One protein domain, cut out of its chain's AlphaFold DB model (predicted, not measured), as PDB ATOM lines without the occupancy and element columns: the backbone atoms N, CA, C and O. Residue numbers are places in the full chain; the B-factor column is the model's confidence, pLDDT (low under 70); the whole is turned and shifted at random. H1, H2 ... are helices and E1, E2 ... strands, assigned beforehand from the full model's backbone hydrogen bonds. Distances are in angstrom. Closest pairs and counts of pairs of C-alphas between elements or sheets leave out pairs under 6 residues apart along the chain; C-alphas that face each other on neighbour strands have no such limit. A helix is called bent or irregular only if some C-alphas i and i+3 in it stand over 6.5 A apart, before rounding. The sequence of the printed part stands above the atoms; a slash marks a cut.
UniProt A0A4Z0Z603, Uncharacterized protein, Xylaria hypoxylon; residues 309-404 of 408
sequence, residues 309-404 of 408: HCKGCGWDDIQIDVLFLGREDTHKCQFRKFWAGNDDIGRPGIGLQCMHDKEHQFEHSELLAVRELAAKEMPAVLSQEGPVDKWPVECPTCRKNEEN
ATOM      1  N   HIS A 309     -26.166  15.323 -26.529       92.75
ATOM      2  CA  HIS A 309     -27.101  14.278 -26.897       92.75
ATOM      3  C   HIS A 309     -27.953  14.744 -28.065       92.75
ATOM      4  O   HIS A 309     -28.420  15.893 -28.086       92.75
ATOM      5  N   CYS A 310     -28.287  13.807 -28.945       91.12
ATOM      6  CA  CYS A 310     -29.226  14.029 -30.022       91.12
ATOM      7  C   CYS A 310     -30.560  14.542 -29.472       91.12
ATOM      8  O   CYS A 310     -31.190  13.944 -28.595       91.12
ATOM      9  N   LYS A 311     -31.039  15.652 -30.039       87.69
ATOM     10  CA  LYS A 311     -32.280  16.293 -29.593       87.69
ATOM     11  C   LYS A 311     -33.501  15.400 -29.765       87.69
ATOM     12  O   LYS A 311     -34.451  15.568 -29.013       87.69
ATOM     13  N   GLY A 312     -33.515  14.503 -30.747       88.38
ATOM     14  CA  GLY A 312     -34.669  13.644 -31.000       88.38
ATOM     15  C   GLY A 312     -34.711  12.428 -30.078       88.38
ATOM     16  O   GLY A 312     -35.719  12.210 -29.422       88.38
ATOM     17  N   CYS A 313     -33.613  11.678 -29.976       88.69
ATOM     18  CA  CYS A 313     -33.582  10.380 -29.294       88.69
ATOM     19  C   CYS A 313     -32.762  10.356 -27.993       88.69
ATOM     20  O   CYS A 313     -32.821   9.381 -27.245       88.69
ATOM     21  N   GLY A 314     -32.005  11.416 -27.690       90.62
ATOM     22  CA  GLY A 314     -31.208  11.553 -26.462       90.62
ATOM     23  C   GLY A 314     -29.969  10.668 -26.396       90.62
ATOM     24  O   GLY A 314     -29.360  10.573 -25.336       90.62
ATOM     25  N   TRP A 315     -29.617  10.016 -27.502       89.75
ATOM     26  CA  TRP A 315     -28.359   9.293 -27.655       89.75
ATOM     27  C   TRP A 315     -27.170  10.242 -27.554       89.75
ATOM     28  O   TRP A 315     -27.260  11.364 -28.043       89.75
ATOM     29  N   ASP A 316     -26.091   9.797 -26.913       90.56
ATOM     30  CA  ASP A 316     -24.869  10.588 -26.774       90.56
ATOM     31  C   ASP A 316     -24.221  10.811 -28.143       90.56
ATOM     32  O   ASP A 316     -24.115   9.882 -28.947       90.56
ATOM     33  N   ASP A 317     -23.819  12.051 -28.417       88.44
ATOM     34  CA  ASP A 317     -23.285  12.433 -29.723       88.44
ATOM     35  C   ASP A 317     -21.965  11.701 -30.025       88.44
ATOM     36  O   ASP A 317     -21.714  11.359 -31.174       88.44
ATOM     37  N   ILE A 318     -21.165  11.352 -29.006       87.69
ATOM     38  CA  ILE A 318     -19.946  10.546 -29.182       87.69
ATOM     39  C   ILE A 318     -20.318   9.104 -29.527       87.69
ATOM     40  O   ILE A 318     -19.690   8.498 -30.393       87.69
ATOM     41  N   GLN A 319     -21.338   8.536 -28.876       85.31
ATOM     42  CA  GLN A 319     -21.822   7.192 -29.218       85.31
ATOM     43  C   GLN A 319     -22.364   7.151 -30.645       85.31
ATOM     44  O   GLN A 319     -22.066   6.218 -31.386       85.31
ATOM     45  N   ILE A 320     -23.119   8.178 -31.037       85.75
ATOM     46  CA  ILE A 320     -23.567   8.367 -32.412       85.75
ATOM     47  C   ILE A 320     -22.357   8.420 -33.344       85.75
ATOM     48  O   ILE A 320     -22.272   7.602 -34.254       85.75
ATOM     49  N   ASP A 321     -21.401   9.311 -33.101       85.25
ATOM     50  CA  ASP A 321     -20.235   9.468 -33.966       85.25
ATOM     51  C   ASP A 321     -19.497   8.140 -34.138       85.25
ATOM     52  O   ASP A 321     -19.217   7.750 -35.266       85.25
ATOM     53  N   VAL A 322     -19.269   7.400 -33.047       83.38
ATOM     54  CA  VAL A 322     -18.632   6.075 -33.073       83.38
ATOM     55  C   VAL A 322     -19.412   5.077 -33.928       83.38
ATOM     56  O   VAL A 322     -18.799   4.334 -34.692       83.38
ATOM     57  N   LEU A 323     -20.743   5.061 -33.834       78.69
ATOM     58  CA  LEU A 323     -21.586   4.184 -34.650       78.69
ATOM     59  C   LEU A 323     -21.524   4.547 -36.141       78.69
ATOM     60  O   LEU A 323     -21.579   3.660 -36.987       78.69
ATOM     61  N   PHE A 324     -21.360   5.826 -36.476       78.69
ATOM     62  CA  PHE A 324     -21.311   6.294 -37.865       78.69
ATOM     63  C   PHE A 324     -19.883   6.521 -38.400       78.69
ATOM     64  O   PHE A 324     -19.721   6.956 -39.543       78.69
ATOM     65  N   LEU A 325     -18.833   6.192 -37.634       81.19
ATOM     66  CA  LEU A 325     -17.439   6.330 -38.068       81.19
ATOM     67  C   LEU A 325     -17.200   5.571 -39.383       81.19
ATOM     68  O   LEU A 325     -17.354   4.355 -39.467       81.19
ATOM     69  N   GLY A 326     -16.783   6.305 -40.418       70.50
ATOM     70  CA  GLY A 326     -16.485   5.744 -41.741       70.50
ATOM     71  C   GLY A 326     -17.680   5.652 -42.693       70.50
ATOM     72  O   GLY A 326     -17.518   5.143 -43.801       70.50
ATOM     73  N   ARG A 327     -18.855   6.169 -42.311       71.62
ATOM     74  CA  ARG A 327     -20.014   6.324 -43.202       71.62
ATOM     75  C   ARG A 327     -20.280   7.806 -43.473       71.62
ATOM     76  O   ARG A 327     -20.025   8.658 -42.630       71.62
ATOM     77  N   GLU A 328     -20.788   8.115 -44.664       74.94
ATOM     78  CA  GLU A 328     -21.221   9.480 -45.016       74.94
ATOM     79  C   GLU A 328     -22.586   9.836 -44.397       74.94
ATOM     80  O   GLU A 328     -23.019  10.989 -44.445       74.94
ATOM     81  N   ASP A 329     -23.268   8.856 -43.801       73.56
ATOM     82  CA  ASP A 329     -24.584   9.042 -43.211       73.56
ATOM     83  C   ASP A 329     -24.495   9.754 -41.860       73.56
ATOM     84  O   ASP A 329     -23.863   9.292 -40.914       73.56
ATOM     85  N   THR A 330     -25.192  10.884 -41.759       78.75
ATOM     86  CA  THR A 330     -25.447  11.544 -40.478       78.75
ATOM     87  C   THR A 330     -26.545  10.805 -39.723       78.75
ATOM     88  O   THR A 330     -27.452  10.223 -40.325       78.75
ATOM     89  N   HIS A 331     -26.494  10.848 -38.392       83.94
ATOM     90  CA  HIS A 331     -27.535  10.272 -37.547       83.94
ATOM     91  C   HIS A 331     -28.923  10.808 -37.911       83.94
ATOM     92  O   HIS A 331     -29.277  11.954 -37.620       83.94
ATOM     93  N   LYS A 332     -29.736   9.944 -38.520       84.50
ATOM     94  CA  LYS A 332     -31.151  10.199 -38.775       84.50
ATOM     95  C   LYS A 332     -31.941   9.678 -37.589       84.50
ATOM     96  O   LYS A 332     -32.180   8.480 -37.467       84.50
ATOM     97  N   CYS A 333     -32.314  10.588 -36.695       86.50
ATOM     98  CA  CYS A 333     -33.127  10.243 -35.540       86.50
ATOM     99  C   CYS A 333     -34.456   9.622 -35.994       86.50
ATOM    100  O   CYS A 333     -35.248  10.285 -36.656       86.50
ATOM    101  N   GLN A 334     -34.702   8.374 -35.593       87.44
ATOM    102  CA  GLN A 334     -35.919   7.619 -35.920       87.44
ATOM    103  C   GLN A 334     -37.043   7.814 -34.898       87.44
ATOM    104  O   GLN A 334     -38.017   7.063 -34.883       87.44
ATOM    105  N   PHE A 335     -36.906   8.812 -34.028       89.88
ATOM    106  CA  PHE A 335     -37.850   9.105 -32.962       89.88
ATOM    107  C   PHE A 335     -38.348  10.544 -33.054       89.88
ATOM    108  O   PHE A 335     -37.573  11.482 -33.267       89.88
ATOM    109  N   ARG A 336     -39.651  10.713 -32.835       90.56
ATOM    110  CA  ARG A 336     -40.328  11.989 -32.619       90.56
ATOM    111  C   ARG A 336     -40.629  12.137 -31.130       90.56
ATOM    112  O   ARG A 336     -41.131  11.210 -30.509       90.56
ATOM    113  N   LYS A 337     -40.373  13.314 -30.564       90.75
ATOM    114  CA  LYS A 337     -40.748  13.618 -29.175       90.75
ATOM    115  C   LYS A 337     -42.220  13.989 -29.061       90.75
ATOM    116  O   LYS A 337     -42.735  14.712 -29.917       90.75
ATOM    117  N   PHE A 338     -42.849  13.574 -27.970       89.38
ATOM    118  CA  PHE A 338     -44.174  14.028 -27.560       89.38
ATOM    119  C   PHE A 338     -44.240  14.181 -26.032       89.38
ATOM    120  O   PHE A 338     -43.416  13.628 -25.306       89.38
ATOM    121  N   TRP A 339     -45.183  14.988 -25.547       88.12
ATOM    122  CA  TRP A 339     -45.416  15.135 -24.110       88.12
ATOM    123  C   TRP A 339     -46.163  13.903 -23.603       88.12
ATOM    124  O   TRP A 339     -47.278  13.649 -24.049       88.12
ATOM    125  N   ALA A 340     -45.555  13.148 -22.691       87.31
ATOM    126  CA  ALA A 340     -46.089  11.887 -22.172       87.31
ATOM    127  C   ALA A 340     -46.903  12.074 -20.876       87.31
ATOM    128  O   ALA A 340     -46.942  11.192 -20.029       87.31
ATOM    129  N   GLY A 341     -47.546  13.233 -20.703       84.19
ATOM    130  CA  GLY A 341     -48.215  13.592 -19.450       84.19
ATOM    131  C   GLY A 341     -47.226  14.038 -18.374       84.19
ATOM    132  O   GLY A 341     -46.152  14.532 -18.706       84.19
ATOM    133  N   ASN A 342     -47.604  13.891 -17.103       83.56
ATOM    134  CA  ASN A 342     -46.767  14.226 -15.952       83.56
ATOM    135  C   ASN A 342     -46.369  12.950 -15.192       83.56
ATOM    136  O   ASN A 342     -47.162  12.014 -15.138       83.56
ATOM    137  N   ASP A 343     -45.175  12.927 -14.599       78.75
ATOM    138  CA  ASP A 343     -44.730  11.868 -13.689       78.75
ATOM    139  C   ASP A 343     -45.481  11.908 -12.342       78.75
ATOM    140  O   ASP A 343     -46.301  12.797 -12.090       78.75
ATOM    141  N   ASP A 344     -45.184  10.955 -11.453       77.81
ATOM    142  CA  ASP A 344     -45.817  10.833 -10.127       77.81
ATOM    143  C   ASP A 344     -45.636  12.078  -9.234       77.81
ATOM    144  O   ASP A 344     -46.364  12.263  -8.258       77.81
ATOM    145  N   ILE A 345     -44.667  12.943  -9.555       77.62
ATOM    146  CA  ILE A 345     -44.350  14.183  -8.832       77.62
ATOM    147  C   ILE A 345     -44.951  15.402  -9.568       77.62
ATOM    148  O   ILE A 345     -44.789  16.547  -9.149       77.62
ATOM    149  N   GLY A 346     -45.696  15.181 -10.656       77.88
ATOM    150  CA  GLY A 346     -46.350  16.222 -11.441       77.88
ATOM    151  C   GLY A 346     -45.449  16.886 -12.485       77.88
ATOM    152  O   GLY A 346     -45.837  17.910 -13.047       77.88
ATOM    153  N   ARG A 347     -44.265  16.335 -12.770       76.44
ATOM    154  CA  ARG A 347     -43.321  16.894 -13.742       76.44
ATOM    155  C   ARG A 347     -43.654  16.423 -15.158       76.44
ATOM    156  O   ARG A 347     -43.823  15.223 -15.346       76.44
ATOM    157  N   PRO A 348     -43.694  17.295 -16.178       75.12
ATOM    158  CA  PRO A 348     -43.966  16.863 -17.545       75.12
ATOM    159  C   PRO A 348     -42.934  15.840 -18.050       75.12
ATOM    160  O   PRO A 348     -41.731  16.098 -18.132       75.12
ATOM    161  N   GLY A 349     -43.424  14.658 -18.407       82.19
ATOM    162  CA  GLY A 349     -42.666  13.580 -19.018       82.19
ATOM    163  C   GLY A 349     -42.510  13.786 -20.523       82.19
ATOM    164  O   GLY A 349     -43.382  14.332 -21.206       82.19
ATOM    165  N   ILE A 350     -41.387  13.316 -21.066       87.31
ATOM    166  CA  ILE A 350     -41.138  13.301 -22.510       87.31
ATOM    167  C   ILE A 350     -41.104  11.858 -22.972       87.31
ATOM    168  O   ILE A 350     -40.222  11.098 -22.569       87.31
ATOM    169  N   GLY A 351     -42.043  11.525 -23.848       90.38
ATOM    170  CA  GLY A 351     -42.077  10.258 -24.557       90.38
ATOM    171  C   GLY A 351     -41.414  10.368 -25.924       90.38
ATOM    172  O   GLY A 351     -41.297  11.454 -26.510       90.38
ATOM    173  N   LEU A 352     -40.990   9.219 -26.445       91.81
ATOM    174  CA  LEU A 352     -40.518   9.070 -27.817       91.81
ATOM    175  C   LEU A 352     -41.463   8.175 -28.604       91.81
ATOM    176  O   LEU A 352     -41.783   7.072 -28.188       91.81
ATOM    177  N   GLN A 353     -41.884   8.639 -29.768       92.25
ATOM    178  CA  GLN A 353     -42.665   7.878 -30.729       92.25
ATOM    179  C   GLN A 353     -41.758   7.487 -31.891       92.25
ATOM    180  O   GLN A 353     -41.055   8.336 -32.447       92.25
ATOM    181  N   CYS A 354     -41.764   6.215 -32.271       91.94
ATOM    182  CA  CYS A 354     -41.049   5.754 -33.451       91.94
ATOM    183  C   CYS A 354     -41.605   6.427 -34.717       91.94
ATOM    184  O   CYS A 354     -42.810   6.600 -34.886       91.94
ATOM    185  N   MET A 355     -40.718   6.793 -35.641       90.31
ATOM    186  CA  MET A 355     -41.109   7.361 -36.932       90.31
ATOM    187  C   MET A 355     -41.582   6.310 -37.942       90.31
ATOM    188  O   MET A 355     -42.311   6.663 -38.865       90.31
ATOM    189  N   HIS A 356     -41.191   5.044 -37.771       89.75
ATOM    190  CA  HIS A 356     -41.642   3.942 -38.627       89.75
ATOM    191  C   HIS A 356     -43.046   3.462 -38.254       89.75
ATOM    192  O   HIS A 356     -43.817   3.094 -39.134       89.75
ATOM    193  N   ASP A 357     -43.382   3.488 -36.962       91.56
ATOM    194  CA  ASP A 357     -44.675   3.044 -36.453       91.56
ATOM    195  C   ASP A 357     -45.125   3.942 -35.295       91.56
ATOM    196  O   ASP A 357     -44.454   4.045 -34.269       91.56
ATOM    197  N   LYS A 358     -46.276   4.597 -35.463       92.62
ATOM    198  CA  LYS A 358     -46.820   5.544 -34.482       92.62
ATOM    199  C   LYS A 358     -47.346   4.860 -33.220       92.62
ATOM    200  O   LYS A 358     -47.449   5.527 -32.186       92.62
ATOM    201  N   GLU A 359     -47.652   3.566 -33.298       93.38
ATOM    202  CA  GLU A 359     -48.084   2.764 -32.152       93.38
ATOM    203  C   GLU A 359     -46.904   2.435 -31.229       93.38
ATOM    204  O   GLU A 359     -47.081   2.197 -30.037       93.38
ATOM    205  N   HIS A 360     -45.672   2.481 -31.747       92.69
ATOM    206  CA  HIS A 360     -44.473   2.286 -30.941       92.69
ATOM    207  C   HIS A 360     -44.112   3.583 -30.220       92.69
ATOM    208  O   HIS A 360     -43.404   4.449 -30.746       92.69
ATOM    209  N   GLN A 361     -44.612   3.700 -28.998       93.56
ATOM    210  CA  GLN A 361     -44.288   4.771 -28.073       93.56
ATOM    211  C   GLN A 361     -43.449   4.215 -26.931       93.56
ATOM    212  O   GLN A 361     -43.635   3.076 -26.514       93.56
ATOM    213  N   PHE A 362     -42.510   5.029 -26.473       90.88
ATOM    214  CA  PHE A 362     -41.595   4.700 -25.399       90.88
ATOM    215  C   PHE A 362     -41.672   5.789 -24.353       90.88
ATOM    216  O   PHE A 362     -41.471   6.976 -24.656       90.88
ATOM    217  N   GLU A 363     -41.926   5.377 -23.122       87.75
ATOM    218  CA  GLU A 363     -41.699   6.236 -21.979       87.75
ATOM    219  C   GLU A 363     -40.205   6.453 -21.763       87.75
ATOM    220  O   GLU A 363     -39.328   5.732 -22.252       87.75
ATOM    221  N   HIS A 364     -39.905   7.489 -20.997       77.44
ATOM    222  CA  HIS A 364     -38.539   7.861 -20.692       77.44
ATOM    223  C   HIS A 364     -37.729   6.726 -20.040       77.44
ATOM    224  O   HIS A 364     -36.584   6.472 -20.420       77.44
ATOM    225  N   SER A 365     -38.348   6.025 -19.090       81.25
ATOM    226  CA  SER A 365     -37.770   4.899 -18.351       81.25
ATOM    227  C   SER A 365     -37.424   3.723 -19.272       81.25
ATOM    228  O   SER A 365     -36.362   3.111 -19.144       81.25
ATOM    229  N   GLU A 366     -38.271   3.446 -20.263       86.06
ATOM    230  CA  GLU A 366     -38.065   2.373 -21.237       86.06
ATOM    231  C   GLU A 366     -36.862   2.658 -22.142       86.06
ATOM    232  O   GLU A 366     -36.106   1.748 -22.492       86.06
ATOM    233  N   LEU A 367     -36.617   3.926 -22.474       79.31
ATOM    234  CA  LEU A 367     -35.483   4.324 -23.311       79.31
ATOM    235  C   LEU A 367     -34.133   4.100 -22.642       79.31
ATOM    236  O   LEU A 367     -33.155   3.849 -23.345       79.31
ATOM    237  N   LEU A 368     -34.057   4.174 -21.313       82.81
ATOM    238  CA  LEU A 368     -32.833   3.814 -20.598       82.81
ATOM    239  C   LEU A 368     -32.489   2.343 -20.838       82.81
ATOM    240  O   LEU A 368     -31.358   2.041 -21.216       82.81
ATOM    241  N   ALA A 369     -33.475   1.447 -20.737       84.00
ATOM    242  CA  ALA A 369     -33.276   0.027 -21.015       84.00
ATOM    243  C   ALA A 369     -32.861  -0.222 -22.476       84.00
ATOM    244  O   ALA A 369     -31.971  -1.035 -22.739       84.00
ATOM    245  N   VAL A 370     -33.450   0.515 -23.427       81.25
ATOM    246  CA  VAL A 370     -33.054   0.452 -24.844       81.25
ATOM    247  C   VAL A 370     -31.607   0.891 -25.023       81.25
ATOM    248  O   VAL A 370     -30.844   0.182 -25.671       81.25
ATOM    249  N   ARG A 371     -31.201   2.012 -24.419       82.56
ATOM    250  CA  ARG A 371     -29.823   2.515 -24.501       82.56
ATOM    251  C   ARG A 371     -28.820   1.560 -23.872       82.56
ATOM    252  O   ARG A 371     -27.756   1.346 -24.444       82.56
ATOM    253  N   GLU A 372     -29.147   0.964 -22.730       84.06
ATOM    254  CA  GLU A 372     -28.293  -0.037 -22.087       84.06
ATOM    255  C   GLU A 372     -28.121  -1.289 -22.948       84.06
ATOM    256  O   GLU A 372     -27.010  -1.810 -23.064       84.06
ATOM    257  N   LEU A 373     -29.205  -1.780 -23.555       82.69
ATOM    258  CA  LEU A 373     -29.152  -2.915 -24.474       82.69
ATOM    259  C   LEU A 373     -28.277  -2.586 -25.684       82.69
ATOM    260  O   LEU A 373     -27.347  -3.315 -26.012       82.69
ATOM    261  N   ALA A 374     -28.532  -1.441 -26.291       80.69
ATOM    262  CA  ALA A 374     -27.806  -0.951 -27.438       80.69
ATOM    263  C   ALA A 374     -26.312  -0.738 -27.135       80.69
ATOM    264  O   ALA A 374     -25.470  -1.183 -27.909       80.69
ATOM    265  N   ALA A 375     -25.960  -0.185 -25.968       81.38
ATOM    266  CA  ALA A 375     -24.578  -0.069 -25.499       81.38
ATOM    267  C   ALA A 375     -23.883  -1.435 -25.340       81.38
ATOM    268  O   ALA A 375     -22.687  -1.541 -25.613       81.38
ATOM    269  N   LYS A 376     -24.617  -2.483 -24.933       84.25
ATOM    270  CA  LYS A 376     -24.105  -3.866 -24.875       84.25
ATOM    271  C   LYS A 376     -23.916  -4.479 -26.264       84.25
ATOM    272  O   LYS A 376     -23.014  -5.291 -26.441       84.25
ATOM    273  N   GLU A 377     -24.742  -4.097 -27.233       82.75
ATOM    274  CA  GLU A 377     -24.668  -4.568 -28.621       82.75
ATOM    275  C   GLU A 377     -23.587  -3.837 -29.438       82.75
ATOM    276  O   GLU A 377     -23.014  -4.433 -30.352       82.75
ATOM    277  N   MET A 378     -23.246  -2.584 -29.094       81.19
ATOM    278  CA  MET A 378     -22.280  -1.778 -29.858       81.19
ATOM    279  C   MET A 378     -20.928  -2.472 -30.095       81.19
ATOM    280  O   MET A 378     -20.457  -2.426 -31.228       81.19
ATOM    281  N   PRO A 379     -20.275  -3.129 -29.112       82.25
ATOM    282  CA  PRO A 379     -18.993  -3.787 -29.364       82.25
ATOM    283  C   PRO A 379     -19.096  -4.894 -30.417       82.25
ATOM    284  O   PRO A 379     -18.191  -5.041 -31.231       82.25
ATOM    285  N   ALA A 380     -20.205  -5.643 -30.431       80.81
ATOM    286  CA  ALA A 380     -20.437  -6.686 -31.425       80.81
ATOM    287  C   ALA A 380     -20.626  -6.077 -32.821       80.81
ATOM    288  O   ALA A 380     -19.970  -6.515 -33.764       80.81
ATOM    289  N   VAL A 381     -21.437  -5.020 -32.918       76.81
ATOM    290  CA  VAL A 381     -21.677  -4.238 -34.145       76.81
ATOM    291  C   VAL A 381     -20.378  -3.670 -34.717       76.81
ATOM    292  O   VAL A 381     -20.116  -3.817 -35.903       76.81
ATOM    293  N   LEU A 382     -19.529  -3.082 -33.872       79.19
ATOM    294  CA  LEU A 382     -18.247  -2.504 -34.288       79.19
ATOM    295  C   LEU A 382     -17.196  -3.567 -34.646       79.19
ATOM    296  O   LEU A 382     -16.268  -3.278 -35.395       79.19
ATOM    297  N   SER A 383     -17.313  -4.779 -34.095       80.94
ATOM    298  CA  SER A 383     -16.380  -5.884 -34.365       80.94
ATOM    299  C   SER A 383     -16.686  -6.657 -35.649       80.94
ATOM    300  O   SER A 383     -15.810  -7.347 -36.167       80.94
ATOM    301  N   GLN A 384     -17.921  -6.582 -36.149       70.44
ATOM    302  CA  GLN A 384     -18.309  -7.261 -37.377       70.44
ATOM    303  C   GLN A 384     -17.944  -6.386 -38.580       70.44
ATOM    304  O   GLN A 384     -18.499  -5.313 -38.768       70.44
ATOM    305  N   GLU A 385     -17.055  -6.875 -39.448       62.72
ATOM    306  CA  GLU A 385     -16.702  -6.230 -40.729       62.72
ATOM    307  C   GLU A 385     -17.849  -6.260 -41.773       62.72
ATOM    308  O   GLU A 385     -17.636  -5.972 -42.951       62.72
ATOM    309  N   GLY A 386     -19.071  -6.634 -41.373       55.47
ATOM    310  CA  GLY A 386     -20.242  -6.761 -42.241       55.47
ATOM    311  C   GLY A 386     -21.197  -5.563 -42.158       55.47
ATOM    312  O   GLY A 386     -21.146  -4.784 -41.204       55.47
ATOM    313  N   PRO A 387     -22.096  -5.391 -43.147       55.78
ATOM    314  CA  PRO A 387     -23.159  -4.404 -43.058       55.78
ATOM    315  C   PRO A 387     -24.057  -4.755 -41.870       55.78
ATOM    316  O   PRO A 387     -24.724  -5.784 -41.833       55.78
ATOM    317  N   VAL A 388     -24.021  -3.903 -40.852       60.53
ATOM    318  CA  VAL A 388     -24.979  -3.965 -39.757       60.53
ATOM    319  C   VAL A 388     -26.281  -3.404 -40.312       60.53
ATOM    320  O   VAL A 388     -26.464  -2.187 -40.392       60.53
ATOM    321  N   ASP A 389     -27.137  -4.310 -40.772       66.44
ATOM    322  CA  ASP A 389     -28.449  -3.981 -41.334       66.44
ATOM    323  C   ASP A 389     -29.412  -3.450 -40.260       66.44
ATOM    324  O   ASP A 389     -30.441  -2.875 -40.596       66.44
ATOM    325  N   LYS A 390     -29.073  -3.629 -38.972       67.88
ATOM    326  CA  LYS A 390     -29.892  -3.243 -37.815       67.88
ATOM    327  C   LYS A 390     -29.061  -2.528 -36.766       67.88
ATOM    328  O   LYS A 390     -28.250  -3.150 -36.074       67.88
ATOM    329  N   TRP A 391     -29.265  -1.226 -36.627       71.75
ATOM    330  CA  TRP A 391     -28.513  -0.437 -35.664       71.75
ATOM    331  C   TRP A 391     -29.119  -0.506 -34.262       71.75
ATOM    332  O   TRP A 391     -30.336  -0.465 -34.089       71.75
ATOM    333  N   PRO A 392     -28.276  -0.510 -33.218       69.50
ATOM    334  CA  PRO A 392     -28.739  -0.506 -31.835       69.50
ATOM    335  C   PRO A 392     -29.524   0.775 -31.468       69.50
ATOM    336  O   PRO A 392     -30.253   0.798 -30.484       69.50
ATOM    337  N   VAL A 393     -29.438   1.832 -32.284       73.81
ATOM    338  CA  VAL A 393     -30.195   3.086 -32.111       73.81
ATOM    339  C   VAL A 393     -31.590   3.073 -32.751       73.81
ATOM    340  O   VAL A 393     -32.281   4.091 -32.720       73.81
ATOM    341  N   GLU A 394     -32.003   1.962 -33.362       80.69
ATOM    342  CA  GLU A 394     -33.331   1.810 -33.961       80.69
ATOM    343  C   GLU A 394     -34.423   1.565 -32.915       80.69
ATOM    344  O   GLU A 394     -34.171   1.270 -31.745       80.69
ATOM    345  N   CYS A 395     -35.678   1.682 -33.348       86.75
ATOM    346  CA  CYS A 395     -36.818   1.317 -32.525       86.75
ATOM    347  C   CYS A 395     -36.760  -0.186 -32.182       86.75
ATOM    348  O   CYS A 395     -36.858  -1.022 -33.086       86.75
ATOM    349  N   PRO A 396     -36.661  -0.560 -30.892       82.00
ATOM    350  CA  PRO A 396     -36.491  -1.955 -30.482       82.00
ATOM    351  C   PRO A 396     -37.693  -2.826 -30.866       82.00
ATOM    352  O   PRO A 396     -37.534  -4.015 -31.138       82.00
ATOM    353  N   THR A 397     -38.896  -2.251 -30.904       85.31
ATOM    354  CA  THR A 397     -40.122  -2.968 -31.273       85.31
ATOM    355  C   THR A 397     -40.174  -3.238 -32.775       85.31
ATOM    356  O   THR A 397     -40.445  -4.367 -33.176       85.31
ATOM    357  N   CYS A 398     -39.814  -2.253 -33.611       85.44
ATOM    358  CA  CYS A 398     -39.667  -2.462 -35.056       85.44
ATOM    359  C   CYS A 398     -38.648  -3.572 -35.344       85.44
ATOM    360  O   CYS A 398     -38.938  -4.499 -36.096       85.44
ATOM    361  N   ARG A 399     -37.505  -3.537 -34.649       82.69
ATOM    362  CA  ARG A 399     -36.434  -4.524 -34.802       82.69
ATOM    363  C   ARG A 399     -36.893  -5.961 -34.527       82.69
ATOM    364  O   ARG A 399     -36.578  -6.864 -35.301       82.69
ATOM    365  N   LYS A 400     -37.668  -6.166 -33.453       81.06
ATOM    366  CA  LYS A 400     -38.241  -7.476 -33.082       81.06
ATOM    367  C   LYS A 400     -39.266  -7.979 -34.099       81.06
ATOM    368  O   LYS A 400     -39.325  -9.177 -34.363       81.06
ATOM    369  N   ASN A 401     -40.082  -7.091 -34.663       80.69
ATOM    370  CA  ASN A 401     -41.100  -7.484 -35.640       80.69
ATOM    371  C   ASN A 401     -40.466  -8.003 -36.940       80.69
ATOM    372  O   ASN A 401     -40.957  -8.966 -37.527       80.69
ATOM    373  N   GLU A 402     -39.334  -7.432 -37.349       78.50
ATOM    374  CA  GLU A 402     -38.582  -7.912 -38.510       78.50
ATOM    375  C   GLU A 402     -37.964  -9.298 -38.295       78.50
ATOM    376  O   GLU A 402     -37.958 -10.104 -39.215       78.50
ATOM    377  N   GLU A 403     -37.464  -9.604 -37.092       77.00
ATOM    378  CA  GLU A 403     -36.908 -10.936 -36.777       77.00
ATOM    379  C   GLU A 403     -37.966 -12.044 -36.845       77.00
ATOM    380  O   GLU A 403     -37.655 -13.185 -37.178       77.00
ATOM    381  N   ASN A 404     -39.224 -11.699 -36.560       76.31
ATOM    382  CA  ASN A 404     -40.348 -12.630 -36.599       76.31
ATOM    383  C   ASN A 404     -41.011 -12.727 -37.977       76.31
ATOM    384  O   ASN A 404     -41.871 -13.587 -38.176       76.31
TER     385      ASN A 404
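AT A GLANCE: This is residues 309 to 404 of the 408 residues of an uncharacterized protein of Xylaria hypoxylon (UniProt A0A4Z0Z603). A long helix, H2, and a two-stranded hairpin, E1 and E2, follow one another along the longest axis, with the hairpin by the first turns of H2. Two short helices lie to opposite sides of this axis: H1 near the last residues of H2, and H3 close to H2 at Val 370. The printed part has 96 residues, with three named helices and two named strands in the order H1, E1, E2, H2, H3; the sheet E1 - E2 is antiparallel and the class is mixed, helices and strands. The whole is compact, with a radius of gyration of the C-alphas of 14.2 A and spans of 47 by 32 by 22 A.

IN THESE COORDINATES: H1 is residues 317 to 324, 10.4 A long, beginning at C-alpha 317 (-23.285, 12.433, -29.723). E1 is residues 335 to 342, 19.9 A, and E2 residues 348 to 354, 19.6 A. H2, residues 364 to 383, is 29.4 A long with a kink of 35 degrees near residue 377; it is only just irregular, with C-alphas 376 and 379 6.8 A apart. H3, residues 396 to 403, is 11.0 A long and ends at C-alpha 403 (-36.908, -10.936, -36.777).

HOW THE PARTS SIT: In the hairpin of E1 and E2, N 336 and O 353 are 2.8 A apart, within hydrogen-bond range. The closest C-alphas of E2 and H2 are those of Gly 351 and His 364, 5.8 A apart. H1 and H2 are close but not clearly touching, their closest C-alphas, Leu 323 and Leu 382, 7.5 A apart, at a steep tilt of 43 degrees. H3 and H2 are likewise close but not clearly touching, with C-alphas 396 and 370 closest at 7.0 A. H1 and H3 are apart. Every O i to N i+4 pair is within hydrogen-bond range in H1 and H3, and 12 of 16 in H2.

THE WHOLE: The farthest C-alphas, of Gly 346 and Glu 385, are 47.3 A apart. The printed part has no cut. The link from H2 to H3 is long, 12 residues. Residues 385 to 390 and residue 392 have pLDDT under 70.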